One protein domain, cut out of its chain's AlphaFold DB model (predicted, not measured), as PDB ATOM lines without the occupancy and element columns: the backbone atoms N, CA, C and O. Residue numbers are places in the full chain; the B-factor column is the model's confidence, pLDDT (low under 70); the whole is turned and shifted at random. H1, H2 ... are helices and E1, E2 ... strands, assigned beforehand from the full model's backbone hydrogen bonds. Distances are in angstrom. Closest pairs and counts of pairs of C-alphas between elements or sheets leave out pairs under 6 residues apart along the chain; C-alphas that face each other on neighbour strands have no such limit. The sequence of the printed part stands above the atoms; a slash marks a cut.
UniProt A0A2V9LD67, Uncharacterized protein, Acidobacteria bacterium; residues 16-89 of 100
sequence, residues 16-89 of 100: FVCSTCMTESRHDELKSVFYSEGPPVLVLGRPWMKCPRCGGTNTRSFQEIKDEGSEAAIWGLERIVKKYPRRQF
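This is residues 16 to 89 of the 100 residues of an uncharacterized protein of Acidobacteria bacterium (UniProt A0A2V9LD67). A small three-stranded antiparallel sheet, E2, E1 and E5, sits in the middle; a helical hairpin of H3 and H4 packs on it, with H4 crossing over E2 and E1, and the short helices H1 and H2 sit together where E1 ends and E2 begins. A separate hairpin of E3 and E4 lies far out at one end of the longest axis, and the link with residues 49 to 58 loops back from it to E5, on the other side of the sheet from H3 and H4. The printed part has 74 residues, with four named helices and five named strands in the order E1, H1, H2, E2, E3, E4, E5, H3, H4. The class is mixed, helices and strands. The whole is compact, with a radius of gyration of the C-alphas of 12.0 A, and its C-alphas span 35 by 26 by 23 A.

Begin at the first printed residue, where E1, residues 16 to 18, is the inner strand of the larger sheet. One edge strand is E2, residues 33 to 35, antiparallel to E1 at 139 degrees; look there for N 16 and O 34, within hydrogen-bond range at 2.9 A. The other edge strand is E5, residues 59 to 61, antiparallel to E1 at 159 degrees, with N 17 and O 60 at 2.8 A. After E1 comes H1, residues 19 to 24, which is on the sheet but only grazes it. It touches H2, residues 29 to 32, the closest C-alphas being those of Cys 21 and Ser 32, 4.8 A apart; H2 too only grazes the sheet. E3, residues 41 to 43, and E4, residues 46 to 48, form an antiparallel hairpin at 129 degrees; N 41 and O 48 are 2.8 A apart, within hydrogen-bond range. E3 is apart from E1, E2 and E5. H3, residues 62 to 67, only grazes the larger sheet. H4, residues 71 to 83, forms a helical hairpin with H3 and touches it with residues 71 to 74 alone, at a shallow tilt of 19 degrees, opposite ways; their closest C-alphas are those of Phe 62 and Ile 74, 6.4 A apart. H4 is over E2 and E1 at a height over the sheet of 10.4 A, with a local plane only just fitted, to 6 C-alphas; on the local plane it runs across the strands, at 75 degrees to E1. H4 and H2 only just touch, with 3 pairs of C-alphas within 8 A, the closest being Glu 29 and Leu 77 at 7.1 A. H1 and H4 are apart. In H1, H3 and H4 every O i to N i+4 pair is within hydrogen-bond range, and H2 is too short for such a pair.

Find C-alpha 16 at (40.341, 2.125, -39.673); from there E1 runs 6.6 A to C-alpha 18. H1 then covers 8.7 A, H2 5.0 A and E2 7.2 A. Look for C-alpha 41 at (38.369, 13.621, -47.621), where E3 starts its 6.2 A; E4 measures 6.3 A and E5 6.9 A. H3 covers 8.8 A, and H4, the longest helix, runs 18.3 A to C-alpha 83 at (48.241, -11.411, -36.093).

The two C-alphas farthest apart are those of Leu 44 and Lys 83, at 36.3 A, while those of Phe 16 and Phe 89, the first and last printed, are 9.5 A apart. The printed part has no cut. The link from E4 to E5, 10 residues, is short, the other links are tight, and there is no long link. The mean pLDDT of the printed part is 87.0, and no printed residue is under 70.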
ATOM      1  N   PHE A  16      41.747   1.804 -39.517       92.75
ATOM      2  CA  PHE A  16      40.341   2.125 -39.673       92.75
ATOM      3  C   PHE A  16      39.527   0.853 -39.840       92.75
ATOM      4  O   PHE A  16      39.997  -0.137 -40.400       92.75
ATOM      5  N   VAL A  17      38.282   0.893 -39.388       92.62
ATOM      6  CA  VAL A  17      37.267  -0.120 -39.670       92.62
ATOM      7  C   VAL A  17      36.159   0.518 -40.492       92.62
ATOM      8  O   VAL A  17      35.719   1.627 -40.196       92.62
ATOM      9  N   CYS A  18      35.710  -0.164 -41.542       92.88
ATOM     10  CA  CYS A  18      34.547   0.243 -42.315       92.88
ATOM     11  C   CYS A  18      33.313  -0.535 -41.860       92.88
ATOM     12  O   CYS A  18      33.259  -1.757 -42.013       92.88
ATOM     13  N   SER A  19      32.302   0.173 -41.350       91.38
ATOM     14  CA  SER A  19      31.044  -0.437 -40.908       91.38
ATOM     15  C   SER A  19      30.290  -1.083 -42.069       91.38
ATOM     16  O   SER A  19      29.754  -2.171 -41.909       91.38
ATOM     17  N   THR A  20      30.312  -0.469 -43.257       90.75
ATOM     18  CA  THR A  20      29.687  -1.039 -44.459       90.75
ATOM     19  C   THR A  20      30.317  -2.380 -44.824       90.75
ATOM     20  O   THR A  20      29.610  -3.378 -44.918       90.75
ATOM     21  N   CYS A  21      31.650  -2.436 -44.929       90.94
ATOM     22  CA  CYS A  21      32.337  -3.695 -45.211       90.94
ATOM     23  C   CYS A  21      32.116  -4.727 -44.106       90.94
ATOM     24  O   CYS A  21      32.017  -5.904 -44.419       90.94
ATOM     25  N   MET A  22      32.014  -4.307 -42.841       90.62
ATOM     26  CA  MET A  22      31.697  -5.198 -41.720       90.62
ATOM     27  C   MET A  22      30.320  -5.847 -41.889       90.62
ATOM     28  O   MET A  22      30.179  -7.044 -41.676       90.62
ATOM     29  N   THR A  23      29.303  -5.089 -42.298       91.19
ATOM     30  CA  THR A  23      27.963  -5.635 -42.549       91.19
ATOM     31  C   THR A  23      27.951  -6.555 -43.771       91.19
ATOM     32  O   THR A  23      27.452  -7.676 -43.691       91.19
ATOM     33  N   GLU A  24      28.548  -6.129 -44.887       90.94
ATOM     34  CA  GLU A  24      28.584  -6.906 -46.136       90.94
ATOM     35  C   GLU A  24      29.391  -8.203 -46.004       90.94
ATOM     36  O   GLU A  24      29.056  -9.223 -46.607       90.94
ATOM     37  N   SER A  25      30.443  -8.195 -45.183       88.69
ATOM     38  CA  SER A  25      31.311  -9.350 -44.969       88.69
ATOM     39  C   SER A  25      30.802 -10.326 -43.904       88.69
ATOM     40  O   SER A  25      31.503 -11.288 -43.594       88.69
ATOM     41  N   ARG A  26      29.596 -10.110 -43.350       89.25
ATOM     42  CA  ARG A  26      29.045 -10.856 -42.199       89.25
ATOM     43  C   ARG A  26      29.947 -10.782 -40.960       89.25
ATOM     44  O   ARG A  26      30.206 -11.790 -40.310       89.25
ATOM     45  N   HIS A  27      30.391  -9.575 -40.631       86.12
ATOM     46  CA  HIS A  27      31.264  -9.251 -39.501       86.12
ATOM     47  C   HIS A  27      32.682  -9.840 -39.600       86.12
ATOM     48  O   HIS A  27      33.340 -10.046 -38.585       86.12
ATOM     49  N   ASP A  28      33.181 -10.070 -40.819       88.12
ATOM     50  CA  ASP A  28      34.577 -10.445 -41.050       88.12
ATOM     51  C   ASP A  28      35.487  -9.213 -40.913       88.12
ATOM     52  O   ASP A  28      35.517  -8.320 -41.771       88.12
ATOM     53  N   GLU A  29      36.239  -9.201 -39.815       87.88
ATOM     54  CA  GLU A  29      37.169  -8.151 -39.402       87.88
ATOM     55  C   GLU A  29      38.327  -7.953 -40.393       87.88
ATOM     56  O   GLU A  29      38.789  -6.829 -40.597       87.88
ATOM     57  N   LEU A  30      38.780  -9.010 -41.076       88.06
ATOM     58  CA  LEU A  30      39.862  -8.902 -42.064       88.06
ATOM     59  C   LEU A  30      39.420  -8.121 -43.299       88.06
ATOM     60  O   LEU A  30      40.205  -7.387 -43.902       88.06
ATOM     61  N   LYS A  31      38.144  -8.261 -43.659       88.19
ATOM     62  CA  LYS A  31      37.539  -7.583 -44.810       88.19
ATOM     63  C   LYS A  31      36.986  -6.203 -44.473       88.19
ATOM     64  O   LYS A  31      36.699  -5.434 -45.392       88.19
ATOM     65  N   SER A  32      36.878  -5.849 -43.196       90.94
ATOM     66  CA  SER A  32      36.372  -4.545 -42.756       90.94
ATOM     67  C   SER A  32      37.462  -3.595 -42.261       90.94
ATOM     68  O   SER A  32      37.322  -2.384 -42.432       90.94
ATOM     69  N   VAL A  33      38.576  -4.113 -41.736       92.69
ATOM     70  CA  VAL A  33      39.716  -3.307 -41.276       92.69
ATOM     71  C   VAL A  33      40.658  -2.973 -42.423       92.69
ATOM     72  O   VAL A  33      40.965  -3.835 -43.247       92.69
ATOM     73  N   PHE A  34      41.143  -1.740 -42.478       92.12
ATOM     74  CA  PHE A  34      42.146  -1.300 -43.443       92.12
ATOM     75  C   PHE A  34      43.133  -0.316 -42.806       92.12
ATOM     76  O   PHE A  34      42.838   0.349 -41.811       92.12
ATOM     77  N   TYR A  35      44.323  -0.243 -43.390       90.81
ATOM     78  CA  TYR A  35      45.354   0.723 -43.038       90.81
ATOM     79  C   TYR A  35      45.355   1.848 -44.072       90.81
ATOM     80  O   TYR A  35      45.317   1.578 -45.272       90.81
ATOM     81  N   SER A  36      45.386   3.100 -43.619       87.62
ATOM     82  CA  SER A  36      45.461   4.266 -44.500       87.62
ATOM     83  C   SER A  36      46.332   5.360 -43.891       87.62
ATOM     84  O   SER A  36      46.171   5.728 -42.727       87.62
ATOM     85  N   GLU A  37      47.243   5.893 -44.703       84.38
ATOM     86  CA  GLU A  37      48.049   7.086 -44.399       84.38
ATOM     87  C   GLU A  37      47.541   8.326 -45.148       84.38
ATOM     88  O   GLU A  37      48.111   9.407 -45.012       84.38
ATOM     89  N   GLY A  38      46.487   8.170 -45.957       77.75
ATOM     90  CA  GLY A  38      45.957   9.239 -46.793       77.75
ATOM     91  C   GLY A  38      45.309  10.363 -45.978       77.75
ATOM     92  O   GLY A  38      44.841  10.131 -44.859       77.75
ATOM     93  N   PRO A  39      45.243  11.588 -46.526       77.44
ATOM     94  CA  PRO A  39      44.472  12.652 -45.906       77.44
ATOM     95  C   PRO A  39      42.976  12.285 -45.910       77.44
ATOM     96  O   PRO A  39      42.489  11.708 -46.890       77.44
ATOM     97  N   PRO A  40      42.222  12.616 -44.847       80.50
ATOM     98  CA  PRO A  40      40.774  12.478 -44.873       80.50
ATOM     99  C   PRO A  40      40.184  13.356 -45.982       80.50
ATOM    100  O   PRO A  40      40.665  14.456 -46.256       80.50
ATOM    101  N   VAL A  41      39.117  12.874 -46.610       82.25
ATOM    102  CA  VAL A  41      38.369  13.621 -47.621       82.25
ATOM    103  C   VAL A  41      37.327  14.506 -46.947       82.25
ATOM    104  O   VAL A  41      36.683  14.102 -45.980       82.25
ATOM    105  N   LEU A  42      37.143  15.720 -47.458       83.00
ATOM    106  CA  LEU A  42      36.078  16.600 -46.989       83.00
ATOM    107  C   LEU A  42      34.757  16.175 -47.627       83.00
ATOM    108  O   LEU A  42      34.564  16.319 -48.832       83.00
ATOM    109  N   VAL A  43      33.835  15.679 -46.808       75.81
ATOM    110  CA  VAL A  43      32.461  15.375 -47.217       75.81
ATOM    111  C   VAL A  43      31.542  16.266 -46.400       75.81
ATOM    112  O   VAL A  43      31.525  16.187 -45.172       75.81
ATOM    113  N   LEU A  44      30.826  17.165 -47.083       81.94
ATOM    114  CA  LEU A  44      29.959  18.174 -46.457       81.94
ATOM    115  C   LEU A  44      30.688  19.009 -45.380       81.94
ATOM    116  O   LEU A  44      30.148  19.287 -44.313       81.94
ATOM    117  N   GLY A  45      31.951  19.369 -45.639       79.94
ATOM    118  CA  GLY A  45      32.768  20.186 -44.732       79.94
ATOM    119  C   GLY A  45      33.313  19.454 -43.500       79.94
ATOM    120  O   GLY A  45      33.982  20.079 -42.681       79.94
ATOM    121  N   ARG A  46      33.075  18.143 -43.360       78.31
ATOM    122  CA  ARG A  46      33.667  17.314 -42.299       78.31
ATOM    123  C   ARG A  46      34.736  16.378 -42.873       78.31
ATOM    124  O   ARG A  46      34.536  15.855 -43.969       78.31
ATOM    125  N   PRO A  47      35.864  16.161 -42.172       81.12
ATOM    126  CA  PRO A  47      36.880  15.209 -42.603       81.12
ATOM    127  C   PRO A  47      36.394  13.777 -42.359       81.12
ATOM    128  O   PRO A  47      36.069  13.413 -41.233       81.12
ATOM    129  N   TRP A  48      36.379  12.962 -43.410       82.25
ATOM    130  CA  TRP A  48      36.043  11.541 -43.351       82.25
ATOM    131  C   TRP A  48      37.141  10.711 -43.997       82.25
ATOM    132  O   TRP A  48      37.672  11.071 -45.047       82.25
ATOM    133  N   MET A  49      37.457   9.558 -43.415       87.94
ATOM    134  CA  MET A  49      38.276   8.572 -44.114       87.94
ATOM    135  C   MET A  49      37.376   7.760 -45.056       87.94
ATOM    136  O   MET A  49      36.350   7.208 -44.648       87.94
ATOM    137  N   LYS A  50      37.739   7.698 -46.340       88.69
ATOM    138  CA  LYS A  50      37.018   6.886 -47.329       88.69
ATOM    139  C   LYS A  50      37.552   5.459 -47.285       88.69
ATOM    140  O   LYS A  50      38.762   5.250 -47.313       88.69
ATOM    141  N   CYS A  51      36.664   4.472 -47.244       88.69
ATOM    142  CA  CYS A  51      37.071   3.079 -47.340       88.69
ATOM    143  C   CYS A  51      37.616   2.797 -48.752       88.69
ATOM    144  O   CYS A  51      36.882   2.996 -49.722       88.69
ATOM    145  N   PRO A  52      38.847   2.282 -48.904       86.38
ATOM    146  CA  PRO A  52      39.402   1.943 -50.216       86.38
ATOM    147  C   PRO A  52      38.696   0.754 -50.890       86.38
ATOM    148  O   PRO A  52      38.787   0.608 -52.104       86.38
ATOM    149  N   ARG A  53      37.980  -0.084 -50.122       86.88
ATOM    150  CA  ARG A  53      37.274  -1.271 -50.637       86.88
ATOM    151  C   ARG A  53      35.937  -0.920 -51.286       86.88
ATOM    152  O   ARG A  53      35.736  -1.215 -52.455       86.88
ATOM    153  N   CYS A  54      35.028  -0.313 -50.521       87.81
ATOM    154  CA  CYS A  54      33.665  -0.015 -50.980       87.81
ATOM    155  C   CYS A  54      33.447   1.457 -51.357       87.81
ATOM    156  O   CYS A  54      32.383   1.819 -51.845       87.81
ATOM    157  N   GLY A  55      34.413   2.338 -51.086       86.56
ATOM    158  CA  GLY A  55      34.267   3.777 -51.297       86.56
ATOM    159  C   GLY A  55      33.345   4.488 -50.298       86.56
ATOM    160  O   GLY A  55      33.129   5.690 -50.438       86.56
ATOM    161  N   GLY A  56      32.817   3.788 -49.294       85.94
ATOM    162  CA  GLY A  56      31.969   4.375 -48.259       85.94
ATOM    163  C   GLY A  56      32.733   5.302 -47.311       85.94
ATOM    164  O   GLY A  56      33.938   5.156 -47.107       85.94
ATOM    165  N   THR A  57      32.020   6.242 -46.695       86.81
ATOM    166  CA  THR A  57      32.556   7.181 -45.689       86.81
ATOM    167  C   THR A  57      32.281   6.734 -44.257       86.81
ATOM    168  O   THR A  57      32.813   7.326 -43.328       86.81
ATOM    169  N   ASN A  58      31.491   5.671 -44.063       88.25
ATOM    170  CA  ASN A  58      31.215   5.065 -42.758       88.25
ATOM    171  C   ASN A  58      32.425   4.261 -42.270       88.25
ATOM    172  O   ASN A  58      32.400   3.027 -42.208       88.25
ATOM    173  N   THR A  59      33.516   4.964 -41.985       90.50
ATOM    174  CA  THR A  59      34.725   4.389 -41.408       90.50
ATOM    175  C   THR A  59      35.080   5.109 -40.119       90.50
ATOM    176  O   THR A  59      34.794   6.294 -39.966       90.50
ATOM    177  N   ARG A  60      35.665   4.373 -39.177       90.62
ATOM    178  CA  ARG A  60      36.135   4.906 -37.896       90.62
ATOM    179  C   ARG A  60      37.558   4.455 -37.658       90.62
ATOM    180  O   ARG A  60      37.884   3.292 -37.907       90.62
ATOM    181  N   SER A  61      38.403   5.356 -37.178       91.56
ATOM    182  CA  SER A  61      39.742   5.003 -36.724       91.56
ATOM    183  C   SER A  61      39.687   4.224 -35.412       91.56
ATOM    184  O   SER A  61      38.759   4.361 -34.615       91.56
ATOM    185  N   PHE A  62      40.714   3.425 -35.135       92.31
ATOM    186  CA  PHE A  62      40.823   2.725 -33.852       92.31
ATOM    187  C   PHE A  62      40.965   3.713 -32.692       92.31
ATOM    188  O   PHE A  62      40.621   3.389 -31.558       92.31
ATOM    189  N   GLN A  63      41.491   4.909 -32.971       89.94
ATOM    190  CA  GLN A  63      41.546   5.997 -32.008       89.94
ATOM    191  C   GLN A  63      40.135   6.491 -31.661       89.94
ATOM    192  O   GLN A  63      39.807   6.523 -30.485       89.94
ATOM    193  N   GLU A  64      39.277   6.754 -32.651       89.56
ATOM    194  CA  GLU A  64      37.886   7.173 -32.406       89.56
ATOM    195  C   GLU A  64      37.106   6.137 -31.593       89.56
ATOM    196  O   GLU A  64      36.468   6.488 -30.609       89.56
ATOM    197  N   ILE A  65      37.236   4.848 -31.924       89.06
ATOM    198  CA  ILE A  65      36.569   3.775 -31.167       89.06
ATOM    199  C   ILE A  65      37.054   3.761 -29.703       89.06
ATOM    200  O   ILE A  65      36.290   3.432 -28.791       89.06
ATOM    201  N   LYS A  66      38.325   4.129 -29.466       87.25
ATOM    202  CA  LYS A  66      38.911   4.241 -28.119       87.25
ATOM    203  C   LYS A  66      38.297   5.389 -27.354       87.25
ATOM    204  O   LYS A  66      37.938   5.215 -26.195       87.25
ATOM    205  N   ASP A  67      38.203   6.536 -28.008       89.25
ATOM    206  CA  ASP A  67      37.666   7.754 -27.419       89.25
ATOM    207  C   ASP A  67      36.153   7.619 -27.144       89.25
ATOM    208  O   ASP A  67      35.655   8.183 -26.178       89.25
ATOM    209  N   GLU A  68      35.441   6.781 -27.908       87.62
ATOM    210  CA  GLU A  68      34.043   6.388 -27.658       87.62
ATOM    211  C   GLU A  68      33.865   5.360 -26.517       87.62
ATOM    212  O   GLU A  68      32.736   5.006 -26.179       87.62
ATOM    213  N   GLY A  69      34.947   4.848 -25.916       85.25
ATOM    214  CA  GLY A  69      34.884   3.909 -24.784       85.25
ATOM    215  C   GLY A  69      34.624   2.445 -25.160       85.25
ATOM    216  O   GLY A  69      34.342   1.620 -24.293       85.25
ATOM    217  N   SER A  70      34.745   2.075 -26.438       84.94
ATOM    218  CA  SER A  70      34.530   0.699 -26.911       84.94
ATOM    219  C   SER A  70      35.800  -0.161 -26.819       84.94
ATOM    220  O   SER A  70      36.282  -0.714 -27.811       84.94
ATOM    221  N   GLU A  71      36.361  -0.295 -25.613       82.06
ATOM    222  CA  GLU A  71      37.662  -0.949 -25.389       82.06
ATOM    223  C   GLU A  71      37.699  -2.420 -25.835       82.06
ATOM    224  O   GLU A  71      38.677  -2.858 -26.444       82.06
ATOM    225  N   ALA A  72      36.622  -3.176 -25.595       82.50
ATOM    226  CA  ALA A  72      36.539  -4.586 -25.979       82.50
ATOM    227  C   ALA A  72      36.599  -4.784 -27.505       82.50
ATOM    228  O   ALA A  72      37.293  -5.681 -27.988       82.50
ATOM    229  N   ALA A  73      35.922  -3.916 -28.266       82.88
ATOM    230  CA  ALA A  73      35.928  -3.963 -29.726       82.88
ATOM    231  C   ALA A  73      37.330  -3.672 -30.277       82.88
ATOM    232  O   ALA A  73      37.837  -4.398 -31.130       82.88
ATOM    233  N   ILE A  74      38.005  -2.657 -29.733       87.25
ATOM    234  CA  ILE A  74      39.371  -2.294 -30.137       87.25
ATOM    235  C   ILE A  74      40.338  -3.417 -29.842       87.25
ATOM    236  O   ILE A  74      41.189  -3.710 -30.672       87.25
ATOM    237  N   TRP A  75      40.221  -4.051 -28.678       85.75
ATOM    238  CA  TRP A  75      41.121  -5.129 -28.307       85.75
ATOM    239  C   TRP A  75      41.041  -6.301 -29.299       85.75
ATOM    240  O   TRP A  75      42.078  -6.841 -29.694       85.75
ATOM    241  N   GLY A  76      39.832  -6.639 -29.768       87.38
ATOM    242  CA  GLY A  76      39.619  -7.613 -30.846       87.38
ATOM    243  C   GLY A  76      40.301  -7.200 -32.154       87.38
ATOM    244  O   GLY A  76      41.139  -7.937 -32.685       87.38
ATOM    245  N   LEU A  77      40.041  -5.973 -32.610       88.69
ATOM    246  CA  LEU A  77      40.607  -5.438 -33.850       88.69
ATOM    247  C   LEU A  77      42.144  -5.328 -33.796       88.69
ATOM    248  O   LEU A  77      42.838  -5.735 -34.729       88.69
ATOM    249  N   GLU A  78      42.704  -4.846 -32.682       88.25
ATOM    250  CA  GLU A  78      44.150  -4.740 -32.455       88.25
ATOM    251  C   GLU A  78      44.836  -6.111 -32.481       88.25
ATOM    252  O   GLU A  78      45.953  -6.249 -32.990       88.25
ATOM    253  N   ARG A  79      44.173  -7.148 -31.954       88.56
ATOM    254  CA  ARG A  79      44.692  -8.518 -31.978       88.56
ATOM    255  C   ARG A  79      44.793  -9.052 -33.404       88.56
ATOM    256  O   ARG A  79      45.766  -9.731 -33.731       88.56
ATOM    257  N   ILE A  80      43.831  -8.720 -34.257       88.12
ATOM    258  CA  ILE A  80      43.798  -9.163 -35.654       88.12
ATOM    259  C   ILE A  80      44.892  -8.484 -36.465       88.12
ATOM    260  O   ILE A  80      45.694  -9.168 -37.099       88.12
ATOM    261  N   VAL A  81      45.016  -7.162 -36.375       88.44
ATOM    262  CA  VAL A  81      46.052  -6.430 -37.123       88.44
ATOM    263  C   VAL A  81      47.474  -6.766 -36.659       88.44
ATOM    264  O   VAL A  81      48.417  -6.633 -37.432       88.44
ATOM    265  N   LYS A  82      47.648  -7.245 -35.415       86.25
ATOM    266  CA  LYS A  82      48.921  -7.810 -34.922       86.25
ATOM    267  C   LYS A  82      49.189  -9.227 -35.417       86.25
ATOM    268  O   LYS A  82      50.351  -9.618 -35.521       86.25
ATOM    269  N   LYS A  83      48.138 -10.012 -35.664       87.88
ATOM    270  CA  LYS A  83      48.241 -11.411 -36.093       87.88
ATOM    271  C   LYS A  83      48.639 -11.531 -37.566       87.88
ATOM    272  O   LYS A  83      49.351 -12.469 -37.917       87.88
ATOM    273  N   TYR A  84      48.201 -10.598 -38.407       86.31
ATOM    274  CA  TYR A  84      48.405 -10.641 -39.857       86.31
ATOM    275  C   TYR A  84      49.380  -9.557 -40.343       86.31
ATOM    276  O   TYR A  84      49.514  -8.508 -39.712       86.31
ATOM    277  N   PRO A  85      50.094  -9.778 -41.464       84.50
ATOM    278  CA  PRO A  85      50.997  -8.770 -42.012       84.50
ATOM    279  C   PRO A  85      50.220  -7.547 -42.521       84.50
ATOM    280  O   PRO A  85      49.175  -7.692 -43.154       84.50
ATOM    281  N   ARG A  86      50.779  -6.340 -42.321       84.44
ATOM    282  CA  ARG A  86      50.169  -5.052 -42.722       84.44
ATOM    283  C   ARG A  86      49.662  -5.038 -44.170       84.44
ATOM    284  O   ARG A  86      48.583  -4.516 -44.413       84.44
ATOM    285  N   ARG A  87      50.383  -5.695 -45.085       83.88
ATOM    286  CA  ARG A  87      50.041  -5.810 -46.513       83.88
ATOM    287  C   ARG A  87      48.639  -6.364 -46.791       83.88
ATOM    288  O   ARG A  87      48.104  -6.105 -47.856       83.88
ATOM    289  N   GLN A  88      48.035  -7.117 -45.867       85.19
ATOM    290  CA  GLN A  88      46.646  -7.583 -46.020       85.19
ATOM    291  C   GLN A  88      45.608  -6.469 -45.814       85.19
ATOM    292  O   GLN A  88      44.478  -6.570 -46.289       85.19
ATOM    293  N   PHE A  89      45.988  -5.411 -45.101       88.62
ATOM    294  CA  PHE A  89      45.130  -4.282 -44.750       88.62
ATOM    295  C   PHE A  89      45.448  -3.023 -45.564       88.62
ATOM    296  O   PHE A  89      44.652  -2.088 -45.565       88.62
TER     297      PHE A  89